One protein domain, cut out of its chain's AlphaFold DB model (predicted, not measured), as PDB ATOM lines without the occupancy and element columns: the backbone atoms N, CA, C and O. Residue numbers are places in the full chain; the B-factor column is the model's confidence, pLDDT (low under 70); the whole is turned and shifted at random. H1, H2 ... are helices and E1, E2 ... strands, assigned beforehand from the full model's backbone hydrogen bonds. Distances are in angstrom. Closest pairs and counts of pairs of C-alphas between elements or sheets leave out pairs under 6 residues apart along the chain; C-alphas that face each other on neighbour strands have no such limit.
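This is residues 6 to 115 of the 116 residues of an uncharacterized protein of marine sediment metagenome (UniProt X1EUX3). What shape is it? Helix H2 lies over one face of a small parallel ribbon, E1 and E2, and H3 runs side by side with H2, near E2 but apart from E1; short H1 and loops lie beyond the end of the ribbon. What is printed? Of 110 residues, under half are in named elements, in the order E1, H1, H2, E2, H3, and the class is mixed. The whole is compact, with a radius of gyration of the C-alphas of 14.8 A and spans of 44 by 32 by 21 A.

Which strands pair? E1, residues 12 to 16, and E2, residues 76 to 81, are parallel, with N 14 and O 78 within hydrogen-bond range at 2.9 A. Which helices touch? H2, residues 56 to 71, and H3, residues 101 to 113, touch and run the same way at a shallow tilt of 14 degrees; their closest C-alphas, of Ala 60 and Ala 102, are 4.1 A apart. H1, residues 39 to 45, has 0 of 3 O i to N i+4 pairs within range, but 3 of 4 O i to N i+3 pairs.

Where does E1 begin? C-alpha 12 is at (275.229, 166.251, 342.724). How long is H2? It measures 22.7 A.

Which links are long? E1 to H1 and E2 to H3 are. Is there a cut? The printed part has no cut; residues 114 to 115 have pLDDT under 70.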
ATOM      1  N   ALA A   6     265.192 172.316 345.014       80.75
ATOM      2  CA  ALA A   6     266.288 172.297 345.981       80.75
ATOM      3  C   ALA A   6     267.656 171.918 345.375       80.75
ATOM      4  O   ALA A   6     268.694 172.283 345.946       80.75
ATOM      5  N   PHE A   7     267.669 171.211 344.240       74.94
ATOM      6  CA  PHE A   7     268.879 170.738 343.560       74.94
ATOM      7  C   PHE A   7     269.202 171.506 342.272       74.94
ATOM      8  O   PHE A   7     270.256 171.283 341.678       74.94
ATOM      9  N   ALA A   8     268.347 172.447 341.861       80.69
ATOM     10  CA  ALA A   8     268.568 173.249 340.664       80.69
ATOM     11  C   ALA A   8     269.900 174.020 340.745       80.69
ATOM     12  O   ALA A   8     270.170 174.727 341.718       80.69
ATOM     13  N   GLY A   9     270.737 173.868 339.716       82.44
ATOM     14  CA  GLY A   9     272.046 174.525 339.625       82.44
ATOM     15  C   GLY A   9     273.118 173.974 340.574       82.44
ATOM     16  O   GLY A   9     274.186 174.575 340.679       82.44
ATOM     17  N   LYS A  10     272.862 172.856 341.269       86.56
ATOM     18  CA  LYS A  10     273.850 172.196 342.132       86.56
ATOM     19  C   LYS A  10     274.458 170.990 341.431       86.56
ATOM     20  O   LYS A  10     273.758 170.219 340.785       86.56
ATOM     21  N   LEU A  11     275.760 170.814 341.630       88.31
ATOM     22  CA  LEU A  11     276.451 169.580 341.284       88.31
ATOM     23  C   LEU A  11     276.133 168.518 342.339       88.31
ATOM     24  O   LEU A  11     276.263 168.764 343.541       88.31
ATOM     25  N   ILE A  12     275.690 167.353 341.884       89.00
ATOM     26  CA  ILE A  12     275.229 166.251 342.724       89.00
ATOM     27  C   ILE A  12     276.210 165.095 342.577       89.00
ATOM     28  O   ILE A  12     276.526 164.676 341.468       89.00
ATOM     29  N   VAL A  13     276.663 164.543 343.699       90.00
ATOM     30  CA  VAL A  13     277.436 163.298 343.718       90.00
ATOM     31  C   VAL A  13     276.548 162.198 344.274       90.00
ATOM     32  O   VAL A  13     276.027 162.324 345.383       90.00
ATOM     33  N   LEU A  14     276.379 161.120 343.516       91.19
ATOM     34  CA  LEU A  14     275.606 159.965 343.953       91.19
ATOM     35  C   LEU A  14     276.491 158.995 344.732       91.19
ATOM     36  O   LEU A  14     277.562 158.598 344.276       91.19
ATOM     37  N   SER A  15     276.010 158.589 345.904       92.62
ATOM     38  CA  SER A  15     276.584 157.489 346.673       92.62
ATOM     39  C   SER A  15     275.588 156.343 346.703       92.62
ATOM     40  O   SER A  15     274.466 156.545 347.174       92.62
ATOM     41  N   VAL A  16     275.987 155.159 346.256       93.50
ATOM     42  CA  VAL A  16     275.119 153.973 346.283       93.50
ATOM     43  C   VAL A  16     275.685 152.885 347.181       93.50
ATOM     44  O   VAL A  16     276.896 152.799 347.387       93.50
ATOM     45  N   GLU A  17     274.802 152.058 347.728       94.25
ATOM     46  CA  GLU A  17     275.142 150.965 348.638       94.25
ATOM     47  C   GLU A  17     274.239 149.769 348.319       94.25
ATOM     48  O   GLU A  17     273.191 149.597 348.933       94.25
ATOM     49  N   TYR A  18     274.632 148.978 347.319       95.38
ATOM     50  CA  TYR A  18     273.930 147.753 346.932       95.38
ATOM     51  C   TYR A  18     274.736 146.536 347.400       95.38
ATOM     52  O   TYR A  18     275.838 146.327 346.884       95.38
ATOM     53  N   PRO A  19     274.259 145.753 348.380       95.06
ATOM     54  CA  PRO A  19     274.890 144.491 348.754       95.06
ATOM     55  C   PRO A  19     274.730 143.442 347.644       95.06
ATOM     56  O   PRO A  19     273.736 143.449 346.921       95.06
ATOM     57  N   SER A  20     275.696 142.528 347.512       95.50
ATOM     58  CA  SER A  20     275.638 141.422 346.537       95.50
ATOM     59  C   SER A  20     274.779 140.267 347.049       95.50
ATOM     60  O   SER A  20     275.271 139.180 347.361       95.50
ATOM     61  N   ILE A  21     273.492 140.530 347.219       94.25
ATOM     62  CA  ILE A  21     272.514 139.609 347.792       94.25
ATOM     63  C   ILE A  21     271.297 139.601 346.882       94.25
ATOM     64  O   ILE A  21     270.920 140.660 346.390       94.25
ATOM     65  N   ASN A  22     270.657 138.443 346.715       92.31
ATOM     66  CA  ASN A  22     269.367 138.373 346.033       92.31
ATOM     67  C   ASN A  22     268.322 139.245 346.763       92.31
ATOM     68  O   ASN A  22     268.055 139.038 347.949       92.31
ATOM     69  N   GLY A  23     267.749 140.224 346.068       89.50
ATOM     70  CA  GLY A  23     266.882 141.251 346.644       89.50
ATOM     71  C   GLY A  23     267.644 142.417 347.284       89.50
ATOM     72  O   GLY A  23     267.032 143.258 347.950       89.50
ATOM     73  N   GLY A  24     268.960 142.510 347.086       89.69
ATOM     74  CA  GLY A  24     269.820 143.599 347.561       89.69
ATOM     75  C   GLY A  24     269.511 144.954 346.917       89.69
ATOM     76  O   GLY A  24     269.956 145.990 347.408       89.69
ATOM     77  N   THR A  25     268.714 144.969 345.846       91.62
ATOM     78  CA  THR A  25     268.148 146.182 345.232       91.62
ATOM     79  C   THR A  25     266.912 146.728 345.942       91.62
ATOM     80  O   THR A  25     266.477 147.847 345.658       91.62
ATOM     81  N   THR A  26     266.336 145.971 346.876       85.94
ATOM     82  CA  THR A  26     265.195 146.434 347.666       85.94
ATOM     83  C   THR A  26     265.643 147.428 348.737       85.94
ATOM     84  O   THR A  26     266.753 147.364 349.260       85.94
ATOM     85  N   ALA A  27     264.762 148.357 349.114       81.00
ATOM     86  CA  ALA A  27     265.056 149.326 350.174       81.00
ATOM     87  C   ALA A  27     265.230 148.676 351.565       81.00
ATOM     88  O   ALA A  27     265.667 149.339 352.504       81.00
ATOM     89  N   CYS A  28     264.845 147.406 351.714       86.31
ATOM     90  CA  CYS A  28     264.828 146.692 352.979       86.31
ATOM     91  C   CYS A  28     264.938 145.184 352.736       86.31
ATOM     92  O   CYS A  28     263.981 144.554 352.288       86.31
ATOM     93  N   MET A  29     266.083 144.603 353.091       87.25
ATOM     94  CA  MET A  29     266.215 143.152 353.212       87.25
ATOM     95  C   MET A  29     265.650 142.732 354.564       87.25
ATOM     96  O   MET A  29     266.160 143.165 355.596       87.25
ATOM     97  N   LEU A  30     264.598 141.921 354.567       86.44
ATOM     98  CA  LEU A  30     263.958 141.480 355.804       86.44
ATOM     99  C   LEU A  30     264.809 140.415 356.506       86.44
ATOM    100  O   LEU A  30     265.233 139.445 355.880       86.44
ATOM    101  N   GLY A  31     265.044 140.604 357.802       83.12
ATOM    102  CA  GLY A  31     265.561 139.573 358.698       83.12
ATOM    103  C   GLY A  31     264.455 138.687 359.266       83.12
ATOM    104  O   GLY A  31     263.269 138.909 359.020       83.12
ATOM    105  N   GLU A  32     264.845 137.690 360.062       82.88
ATOM    106  CA  GLU A  32     263.918 136.726 360.680       82.88
ATOM    107  C   GLU A  32     262.862 137.390 361.581       82.88
ATOM    108  O   GLU A  32     261.738 136.905 361.693       82.88
ATOM    109  N   ASP A  33     263.200 138.524 362.198       87.25
ATOM    110  CA  ASP A  33     262.306 139.319 363.045       87.25
ATOM    111  C   ASP A  33     261.442 140.322 362.256       87.25
ATOM    112  O   ASP A  33     260.688 141.099 362.845       87.25
ATOM    113  N   GLY A  34     261.547 140.322 360.922       85.62
ATOM    114  CA  GLY A  34     260.862 141.260 360.036       85.62
ATOM    115  C   GLY A  34     261.484 142.659 359.996       85.62
ATOM    116  O   GLY A  34     260.917 143.552 359.365       85.62
ATOM    117  N   SER A  35     262.629 142.880 360.650       89.75
ATOM    118  CA  SER A  35     263.362 144.145 360.578       89.75
ATOM    119  C   SER A  35     264.206 144.246 359.304       89.75
ATOM    120  O   SER A  35     264.560 143.241 358.687       89.75
ATOM    121  N   CYS A  36     264.544 145.472 358.894       90.25
ATOM    122  CA  CYS A  36     265.467 145.682 357.783       90.25
ATOM    123  C   CYS A  36     266.907 145.444 358.239       90.25
ATOM    124  O   CYS A  36     267.428 146.169 359.092       90.25
ATOM    125  N   ILE A  37     267.579 144.486 357.613       90.12
ATOM    126  CA  ILE A  37     269.000 144.246 357.822       90.12
ATOM    127  C   ILE A  37     269.789 145.359 357.130       90.12
ATOM    128  O   ILE A  37     269.703 145.555 355.916       90.12
ATOM    129  N   ALA A  38     270.599 146.078 357.903       89.75
ATOM    130  CA  ALA A  38     271.504 147.083 357.364       89.75
ATOM    131  C   ALA A  38     272.595 146.434 356.493       89.75
ATOM    132  O   ALA A  38     273.193 145.430 356.879       89.75
ATOM    133  N   ALA A  39     272.934 147.049 355.357       89.12
ATOM    134  CA  ALA A  39     273.968 146.525 354.458       89.12
ATOM    135  C   ALA A  39     275.354 146.396 355.131       89.12
ATOM    136  O   ALA A  39     276.117 145.497 354.786       89.12
ATOM    137  N   SER A  40     275.647 147.222 356.148       90.81
ATOM    138  CA  SER A  40     276.854 147.104 356.989       90.81
ATOM    139  C   SER A  40     277.044 145.733 357.615       90.81
ATOM    140  O   SER A  40     278.169 145.335 357.893       90.81
ATOM    141  N   THR A  41     275.950 145.032 357.893       91.44
ATOM    142  CA  THR A  41     275.980 143.745 358.589       91.44
ATOM    143  C   THR A  41     276.712 142.683 357.765       91.44
ATOM    144  O   THR A  41     277.286 141.756 358.326       91.44
ATOM    145  N   PHE A  42     276.757 142.838 356.440       90.44
ATOM    146  CA  PHE A  42     277.421 141.908 355.527       90.44
ATOM    147  C   PHE A  42     278.890 142.242 355.257       90.44
ATOM    148  O   PHE A  42     279.546 141.512 354.512       90.44
ATOM    149  N   ASP A  43     279.418 143.332 355.822       90.19
ATOM    150  CA  ASP A  43     280.801 143.740 355.588       90.19
ATOM    151  C   ASP A  43     281.775 142.631 356.020       90.19
ATOM    152  O   ASP A  43     281.614 142.008 357.070       90.19
ATOM    153  N   GLN A  44     282.793 142.376 355.190       80.94
ATOM    154  CA  GLN A  44     283.815 141.341 355.423       80.94
ATOM    155  C   GLN A  44     283.247 139.913 355.554       80.94
ATOM    156  O   GLN A  44     283.867 139.056 356.182       80.94
ATOM    157  N   GLY A  45     282.062 139.655 354.995       76.50
ATOM    158  CA  GLY A  45     281.394 138.360 355.109       76.50
ATOM    159  C   GLY A  45     280.956 138.009 356.535       76.50
ATOM    160  O   GLY A  45     280.744 136.834 356.824       76.50
ATOM    161  N   ALA A  46     280.825 138.998 357.429       75.25
ATOM    162  CA  ALA A  46     280.575 138.778 358.855       75.25
ATOM    163  C   ALA A  46     279.227 138.100 359.161       75.25
ATOM    164  O   ALA A  46     279.084 137.451 360.197       75.25
ATOM    165  N   PHE A  47     278.241 138.242 358.273       79.62
ATOM    166  CA  PHE A  47     276.887 137.749 358.495       79.62
ATOM    167  C   PHE A  47     276.504 136.629 357.532       79.62
ATOM    168  O   PHE A  47     276.476 136.785 356.307       79.62
ATOM    169  N   VAL A  48     276.155 135.488 358.120       74.88
ATOM    170  CA  VAL A  48     275.705 134.296 357.410       74.88
ATOM    171  C   VAL A  48     274.216 134.117 357.674       74.88
ATOM    172  O   VAL A  48     273.822 133.659 358.739       74.88
ATOM    173  N   HIS A  49     273.398 134.468 356.685       76.88
ATOM    174  CA  HIS A  49     271.970 134.158 356.664       76.88
ATOM    175  C   HIS A  49     271.695 133.086 355.602       76.88
ATOM    176  O   HIS A  49     272.178 133.255 354.473       76.88
ATOM    177  N   PRO A  50     270.955 132.011 355.930       74.31
ATOM    178  CA  PRO A  50     270.695 130.906 355.009       74.31
ATOM    179  C   PRO A  50     269.811 131.315 353.826       74.31
ATOM    180  O   PRO A  50     270.060 130.866 352.715       74.31
ATOM    181  N   ASP A  51     268.846 132.214 354.024       83.00
ATOM    182  CA  ASP A  51     267.940 132.621 352.935       83.00
ATOM    183  C   ASP A  51     268.497 133.735 352.039       83.00
ATOM    184  O   ASP A  51     268.071 133.895 350.897       83.00
ATOM    185  N   LEU A  52     269.488 134.491 352.520       87.00
ATOM    186  CA  LEU A  52     270.104 135.566 351.746       87.00
ATOM    187  C   LEU A  52     271.272 134.994 350.959       87.00
ATOM    188  O   LEU A  52     272.370 134.828 351.492       87.00
ATOM    189  N   GLN A  53     271.023 134.661 349.700       91.81
ATOM    190  CA  GLN A  53     272.027 134.108 348.798       91.81
ATOM    191  C   GLN A  53     272.871 135.216 348.172       91.81
ATOM    192  O   GLN A  53     272.385 136.324 347.964       91.81
ATOM    193  N   VAL A  54     274.142 134.912 347.893       94.69
ATOM    194  CA  VAL A  54     275.021 135.836 347.165       94.69
ATOM    195  C   VAL A  54     274.475 136.020 345.754       94.69
ATOM    196  O   VAL A  54     274.266 135.033 345.052       94.69
ATOM    197  N   ASP A  55     274.313 137.272 345.339       96.25
ATOM    198  CA  ASP A  55     273.998 137.636 343.960       96.25
ATOM    199  C   ASP A  55     274.913 138.778 343.497       96.25
ATOM    200  O   ASP A  55     274.728 139.957 343.807       96.25
ATOM    201  N   LEU A  56     275.986 138.395 342.806       97.56
ATOM    202  CA  LEU A  56     276.986 139.321 342.273       97.56
ATOM    203  C   LEU A  56     276.476 140.065 341.038       97.56
ATOM    204  O   LEU A  56     276.891 141.196 340.782       97.56
ATOM    205  N   GLU A  57     275.608 139.406 340.273       97.56
ATOM    206  CA  GLU A  57     275.053 139.927 339.034       97.56
ATOM    207  C   GLU A  57     274.004 140.994 339.349       97.56
ATOM    208  O   GLU A  57     274.045 142.073 338.764       97.56
ATOM    209  N   GLU A  58     273.146 140.769 340.350       97.12
ATOM    210  CA  GLU A  58     272.182 141.774 340.805       97.12
ATOM    211  C   GLU A  58     272.884 143.073 341.237       97.12
ATOM    212  O   GLU A  58     272.492 144.160 340.808       97.12
ATOM    213  N   GLN A  59     273.971 142.991 342.016       97.25
ATOM    214  CA  GLN A  59     274.748 144.183 342.387       97.25
ATOM    215  C   GLN A  59     275.308 144.904 341.149       97.25
ATOM    216  O   GLN A  59     275.272 146.135 341.068       97.25
ATOM    217  N   ALA A  60     275.842 144.147 340.190       97.50
ATOM    218  CA  ALA A  60     276.413 144.682 338.962       97.50
ATOM    219  C   ALA A  60     275.350 145.391 338.104       97.50
ATOM    220  O   ALA A  60     275.574 146.513 337.635       97.50
ATOM    221  N   GLN A  61     274.167 144.795 337.969       97.19
ATOM    222  CA  GLN A  61     273.025 145.367 337.260       97.19
ATOM    223  C   GLN A  61     272.503 146.630 337.950       97.19
ATOM    224  O   GLN A  61     272.297 147.645 337.285       97.19
ATOM    225  N   ALA A  62     272.367 146.611 339.278       96.25
ATOM    226  CA  ALA A  62     271.924 147.762 340.063       96.25
ATOM    227  C   ALA A  62     272.848 148.973 339.880       96.25
ATOM    228  O   ALA A  62     272.398 150.085 339.596       96.25
ATOM    229  N   ILE A  63     274.160 148.751 339.992       95.31
ATOM    230  CA  ILE A  63     275.170 149.798 339.809       95.31
ATOM    231  C   ILE A  63     275.160 150.324 338.372       95.31
ATOM    232  O   ILE A  63     275.204 151.538 338.176       95.31
ATOM    233  N   THR A  64     275.045 149.440 337.377       94.94
ATOM    234  CA  THR A  64     274.943 149.829 335.960       94.94
ATOM    235  C   THR A  64     273.724 150.708 335.711       94.94
ATOM    236  O   THR A  64     273.843 151.744 335.056       94.94
ATOM    237  N   ALA A  65     272.566 150.320 336.252       93.81
ATOM    238  CA  ALA A  65     271.319 151.054 336.085       93.81
ATOM    239  C   ALA A  65     271.433 152.471 336.657       93.81
ATOM    240  O   ALA A  65     271.166 153.440 335.949       93.81
ATOM    241  N   VAL A  66     271.912 152.612 337.899       92.56
ATOM    242  CA  VAL A  66     272.065 153.942 338.507       92.56
ATOM    243  C   VAL A  66     273.091 154.783 337.756       92.56
ATOM    244  O   VAL A  66     272.833 155.955 337.507       92.56
ATOM    245  N   LEU A  67     274.241 154.215 337.386       90.69
ATOM    246  CA  LEU A  67     275.290 154.969 336.702       90.69
ATOM    247  C   LEU A  67     274.846 155.457 335.318       90.69
ATOM    248  O   LEU A  67     275.133 156.593 334.946       90.69
ATOM    249  N   THR A  68     274.127 154.615 334.577       90.06
ATOM    250  CA  THR A  68     273.627 154.955 333.240       90.06
ATOM    251  C   THR A  68     272.570 156.054 333.312       90.06
ATOM    252  O   THR A  68     272.650 157.030 332.572       90.06
ATOM    253  N   GLU A  69     271.624 155.962 334.248       89.56
ATOM    254  CA  GLU A  69     270.620 157.014 334.459       89.56
ATOM    255  C   GLU A  69     271.243 158.318 334.973       89.56
ATOM    256  O   GLU A  69     270.861 159.414 334.558       89.56
ATOM    257  N   ALA A  70     272.241 158.214 335.854       87.44
ATOM    258  CA  ALA A  70     272.993 159.354 336.355       87.44
ATOM    259  C   ALA A  70     273.720 160.104 335.234       87.44
ATOM    260  O   ALA A  70     273.724 161.332 335.236       87.44
ATOM    261  N   TYR A  71     274.291 159.388 334.265       84.00
ATOM    262  CA  TYR A  71     274.980 159.991 333.125       84.00
ATOM    263  C   TYR A  71     274.062 160.887 332.280       84.00
ATOM    264  O   TYR A  71     274.470 161.966 331.853       84.00
ATOM    265  N   PHE A  72     272.799 160.500 332.088       83.38
ATOM    266  CA  PHE A  72     271.832 161.323 331.351       83.38
ATOM    267  C   PHE A  72     271.326 162.541 332.142       83.38
ATOM    268  O   PHE A  72     270.629 163.396 331.591       83.38
ATOM    269  N   GLN A  73     271.681 162.658 333.422       81.62
ATOM    270  CA  GLN A  73     271.313 163.780 334.276       81.62
ATOM    271  C   GLN A  73     272.466 164.776 334.369       81.62
ATOM    272  O   GLN A  73     273.377 164.616 335.175       81.62
ATOM    273  N   GLY A  74     272.380 165.879 333.622       76.62
ATOM    274  CA  GLY A  74     273.436 166.902 333.567       76.62
ATOM    275  C   GLY A  74     273.782 167.602 334.895       76.62
ATOM    276  O   GLY A  74     274.687 168.429 334.926       76.62
ATOM    277  N   SER A  75     273.075 167.314 335.994       83.56
ATOM    278  CA  SER A  75     273.414 167.787 337.348       83.56
ATOM    279  C   SER A  75     274.226 166.779 338.170       83.56
ATOM    280  O   SER A  75     274.763 167.154 339.212       83.56
ATOM    281  N   VAL A  76     274.333 165.515 337.743       87.38
ATOM    282  CA  VAL A  76     275.158 164.516 338.430       87.38
ATOM    283  C   VAL A  76     276.603 164.654 337.964       87.38
ATOM    284  O   VAL A  76     276.933 164.397 336.814       87.38
ATOM    285  N   SER A  77     277.476 165.069 338.875       86.75
ATOM    286  CA  SER A  77     278.892 165.339 338.612       86.75
ATOM    287  C   SER A  77     279.823 164.254 339.143       86.75
ATOM    288  O   SER A  77     281.041 164.377 339.044       86.75
ATOM    289  N   GLY A  78     279.277 163.232 339.800       86.88
ATOM    290  CA  GLY A  78     280.074 162.173 340.388       86.88
ATOM    291  C   GLY A  78     279.237 161.004 340.875       86.88
ATOM    292  O   GLY A  78     278.047 161.125 341.164       86.88
ATOM    293  N   PHE A  79     279.910 159.870 341.000       91.06
ATOM    294  CA  PHE A  79     279.358 158.615 341.480       91.06
ATOM    295  C   PHE A  79     280.422 157.920 342.328       91.06
ATOM    296  O   PHE A  79     281.612 158.019 342.019       91.06
ATOM    297  N   TYR A  80     280.020 157.229 343.390       92.25
ATOM    298  CA  TYR A  80     280.871 156.261 344.072       92.25
ATOM    299  C   TYR A  80     280.037 155.188 344.772       92.25
ATOM    300  O   TYR A  80     278.890 155.409 345.172       92.25
ATOM    301  N   VAL A  81     280.651 154.021 344.958       94.38
ATOM    302  CA  VAL A  81     280.066 152.925 345.731       94.38
ATOM    303  C   VAL A  81     280.568 153.003 347.168       94.38
ATOM    304  O   VAL A  81     281.772 153.091 347.423       94.38
ATOM    305  N   ARG A  82     279.637 153.012 348.119       93.44
ATOM    306  CA  ARG A  82     279.942 153.025 349.552       93.44
ATOM    307  C   ARG A  82     280.542 151.688 349.985       93.44
ATOM    308  O   ARG A  82     280.348 150.664 349.341       93.44
ATOM    309  N   ARG A  83     281.260 151.706 351.115       92.06
ATOM    310  CA  ARG A  83     281.840 150.510 351.764       92.06
ATOM    311  C   ARG A  83     282.853 149.739 350.916       92.06
ATOM    312  O   ARG A  83     283.084 148.558 351.151       92.06
ATOM    313  N   TYR A  84     283.490 150.402 349.952       93.75
ATOM    314  CA  TYR A  84     284.596 149.804 349.216       93.75
ATOM    315  C   TYR A  84     285.693 149.335 350.182       93.75
ATOM    316  O   TYR A  84     286.254 150.137 350.931       93.75
ATOM    317  N   ASN A  85     285.997 148.037 350.161       93.12
ATOM    318  CA  ASN A  85     287.081 147.448 350.936       93.12
ATOM    319  C   ASN A  85     288.312 147.258 350.029       93.12
ATOM    320  O   ASN A  85     288.292 146.374 349.169       93.12
ATOM    321  N   PRO A  86     289.393 148.043 350.205       92.88
ATOM    322  CA  PRO A  86     290.586 147.942 349.365       92.88
ATOM    323  C   PRO A  86     291.498 146.765 349.737       92.88
ATOM    324  O   PRO A  86     292.383 146.420 348.960       92.88
ATOM    325  N   THR A  87     291.331 146.175 350.922       91.00
ATOM    326  CA  THR A  87     292.282 145.211 351.489       91.00
ATOM    327  C   THR A  87     292.177 143.838 350.836       91.00
ATOM    328  O   THR A  87     293.188 143.158 350.680       91.00
ATOM    329  N   VAL A  88     290.968 143.418 350.458       86.38
ATOM    330  CA  VAL A  88     290.720 142.078 349.922       86.38
ATOM    331  C   VAL A  88     289.627 142.101 348.853       86.38
ATOM    332  O   VAL A  88     288.599 142.760 349.009       86.38
ATOM    333  N   ALA A  89     289.872 141.375 347.762       90.81
ATOM    334  CA  ALA A  89     288.890 141.098 346.721       90.81
ATOM    335  C   ALA A  89     287.981 139.948 347.184       90.81
ATOM    336  O   ALA A  89     288.476 138.856 347.469       90.81
ATOM    337  N   LEU A  90     286.672 140.188 347.289       87.56
ATOM    338  CA  LEU A  90     285.712 139.252 347.886       87.56
ATOM    339  C   LEU A  90     284.537 138.993 346.943       87.56
ATOM    340  O   LEU A  90     284.001 139.921 346.354       87.56
ATOM    341  N   GLN A  91     284.091 137.739 346.874       93.00
ATOM    342  CA  GLN A  91     282.846 137.325 346.206       93.00
ATOM    343  C   GLN A  91     281.741 137.095 347.251       93.00
ATOM    344  O   GLN A  91     281.139 136.026 347.321       93.00
ATOM    345  N   ASP A  92     281.563 138.064 348.149       93.44
ATOM    346  CA  ASP A  92     280.690 137.959 349.320       93.44
ATOM    347  C   ASP A  92     279.409 138.799 349.190       93.44
ATOM    348  O   ASP A  92     279.167 139.445 348.176       93.44
ATOM    349  N   LYS A  93     278.611 138.827 350.259       94.69
ATOM    350  CA  LYS A  93     277.342 139.563 350.364       94.69
ATOM    351  C   LYS A  93     277.501 141.075 350.589       94.69
ATOM    352  O   LYS A  93     276.510 141.799 350.575       94.69
ATOM    353  N   SER A  94     278.717 141.564 350.838       94.81
ATOM    354  CA  SER A  94     278.950 142.969 351.192       94.81
ATOM    355  C   SER A  94     278.638 143.926 350.036       94.81
ATOM    356  O   SER A  94     278.579 143.531 348.870       94.81
ATOM    357  N   ALA A  95     278.493 145.216 350.342       95.06
ATOM    358  CA  ALA A  95     278.361 146.252 349.314       95.06
ATOM    359  C   ALA A  95     279.693 146.595 348.620       95.06
ATOM    360  O   ALA A  95     279.694 147.259 347.584       95.06
ATOM    361  N   SER A  96     280.832 146.135 349.157       95.81
ATOM    362  CA  SER A  96     282.119 146.301 348.482       95.81
ATOM    363  C   SER A  96     282.075 145.621 347.119       95.81
ATOM    364  O   SER A  96     281.671 144.465 347.014       95.81
ATOM    365  N   ILE A  97     282.539 146.331 346.096       96.62
ATOM    366  CA  ILE A  97     282.646 145.832 344.719       96.62
ATOM    367  C   ILE A  97     284.023 145.237 344.415       96.62
ATOM    368  O   ILE A  97     284.215 144.662 343.349       96.62
ATOM    369  N   ASN A  98     285.003 145.385 345.314       95.94
ATOM    370  CA  ASN A  98     286.363 144.911 345.070       95.94
ATOM    371  C   ASN A  98     286.377 143.392 344.841       95.94
ATOM    372  O   ASN A  98     286.005 142.626 345.729       95.94
ATOM    373  N   GLY A  99     286.823 142.966 343.659       95.38
ATOM    374  CA  GLY A  99     286.804 141.565 343.241       95.38
ATOM    375  C   GLY A  99     285.505 141.093 342.589       95.38
ATOM    376  O   GLY A  99     285.458 139.941 342.177       95.38
ATOM    377  N   LYS A 100     284.482 141.943 342.457       97.19
ATOM    378  CA  LYS A 100     283.157 141.589 341.922       97.19
ATOM    379  C   LYS A 100     282.927 142.179 340.526       97.19
ATOM    380  O   LYS A 100     283.538 143.203 340.204       97.19
ATOM    381  N   PRO A 101     281.993 141.620 339.728       97.81
ATOM    382  CA  PRO A 101     281.698 142.109 338.376       97.81
ATOM    383  C   PRO A 101     281.380 143.610 338.313       97.81
ATOM    384  O   PRO A 101     281.803 144.304 337.391       97.81
ATOM    385  N   ALA A 102     280.717 144.147 339.342       97.12
ATOM    386  CA  ALA A 102     280.414 145.571 339.459       97.12
ATOM    387  C   ALA A 102     281.652 146.487 339.358       97.12
ATOM    388  O   ALA A 102     281.564 147.580 338.801       97.12
ATOM    389  N   PHE A 103     282.817 146.069 339.866       96.56
ATOM    390  CA  PHE A 103     284.039 146.875 339.777       96.56
ATOM    391  C   PHE A 103     284.573 146.964 338.350       96.56
ATOM    392  O   PHE A 103     285.036 148.027 337.934       96.56
ATOM    393  N   ASP A 104     284.471 145.882 337.582       95.00
ATOM    394  CA  ASP A 104     284.893 145.881 336.184       95.00
ATOM    395  C   ASP A 104     283.948 146.713 335.313       95.00
ATOM    396  O   ASP A 104     284.413 147.466 334.457       95.00
ATOM    397  N   ILE A 105     282.645 146.692 335.609       91.00
ATOM    398  CA  ILE A 105     281.673 147.603 334.990       91.00
ATOM    399  C   ILE A 105     282.061 149.063 335.228       91.00
ATOM    400  O   ILE A 105     282.101 149.847 334.279       91.00
ATOM    401  N   LEU A 106     282.401 149.440 336.467       91.00
ATOM    402  CA  LEU A 106     282.824 150.813 336.749       91.00
ATOM    403  C   LEU A 106     284.078 151.191 335.957       91.00
ATOM    404  O   LEU A 106     284.104 152.256 335.350       91.00
ATOM    405  N   LYS A 107     285.094 150.324 335.879       91.31
ATOM    406  CA  LYS A 107     286.292 150.614 335.068       91.31
ATOM    407  C   LYS A 107     285.963 150.892 333.602       91.31
ATOM    408  O   LYS A 107     286.629 151.721 332.990       91.31
ATOM    409  N   ILE A 108     284.974 150.195 333.043       89.44
ATOM    410  CA  ILE A 108     284.554 150.359 331.646       89.44
ATOM    411  C   ILE A 108     283.764 151.656 331.460       89.44
ATOM    412  O   ILE A 108     284.004 152.385 330.497       89.44
ATOM    413  N   LEU A 109     282.831 151.947 332.369       84.56
ATOM    414  CA  LEU A 109     281.899 153.062 332.217       84.56
ATOM    415  C   LEU A 109     282.500 154.408 332.633       84.56
ATOM    416  O   LEU A 109     282.226 155.400 331.964       84.56
ATOM    417  N   TYR A 110     283.355 154.468 333.665       84.38
ATOM    418  CA  TYR A 110     283.933 155.732 334.154       84.38
ATOM    419  C   TYR A 110     284.595 156.580 333.052       84.38
ATOM    420  O   TYR A 110     284.257 157.756 332.955       84.38
ATOM    421  N   PRO A 111     285.471 156.032 332.186       83.12
ATOM    422  CA  PRO A 111     286.089 156.808 331.107       83.12
ATOM    423  C   PRO A 111     285.090 157.376 330.088       83.12
ATOM    424  O   PRO A 111     285.336 158.429 329.499       83.12
ATOM    425  N   GLN A 112     283.977 156.671 329.868       74.75
ATOM    426  CA  GLN A 112     282.949 157.060 328.902       74.75
ATOM    427  C   GLN A 112     282.098 158.212 329.436       74.75
ATOM    428  O   GLN A 112     281.738 159.106 328.682       74.75
ATOM    429  N   ILE A 113     281.828 158.210 330.743       71.69
ATOM    430  CA  ILE A 113     280.993 159.220 331.403       71.69
ATOM    431  C   ILE A 113     281.787 160.431 331.914       71.69
ATOM    432  O   ILE A 113     281.196 161.451 332.248       71.69
ATOM    433  N   SER A 114     283.118 160.327 332.001       61.50
ATOM    434  CA  SER A 114     284.005 161.421 332.416       61.50
ATOM    435  C   SER A 114     284.538 162.267 331.256       61.50
ATOM    436  O   SER A 114     285.317 163.190 331.499       61.50
ATOM    437  N   SER A 115     284.195 161.935 330.007       46.44
ATOM    438  CA  SER A 115     284.601 162.722 328.838       46.44
ATOM    439  C   SER A 115     283.540 163.790 328.533       46.44
ATOM    440  O   SER A 115     282.370 163.426 328.419       46.44
TER     441      SER A 115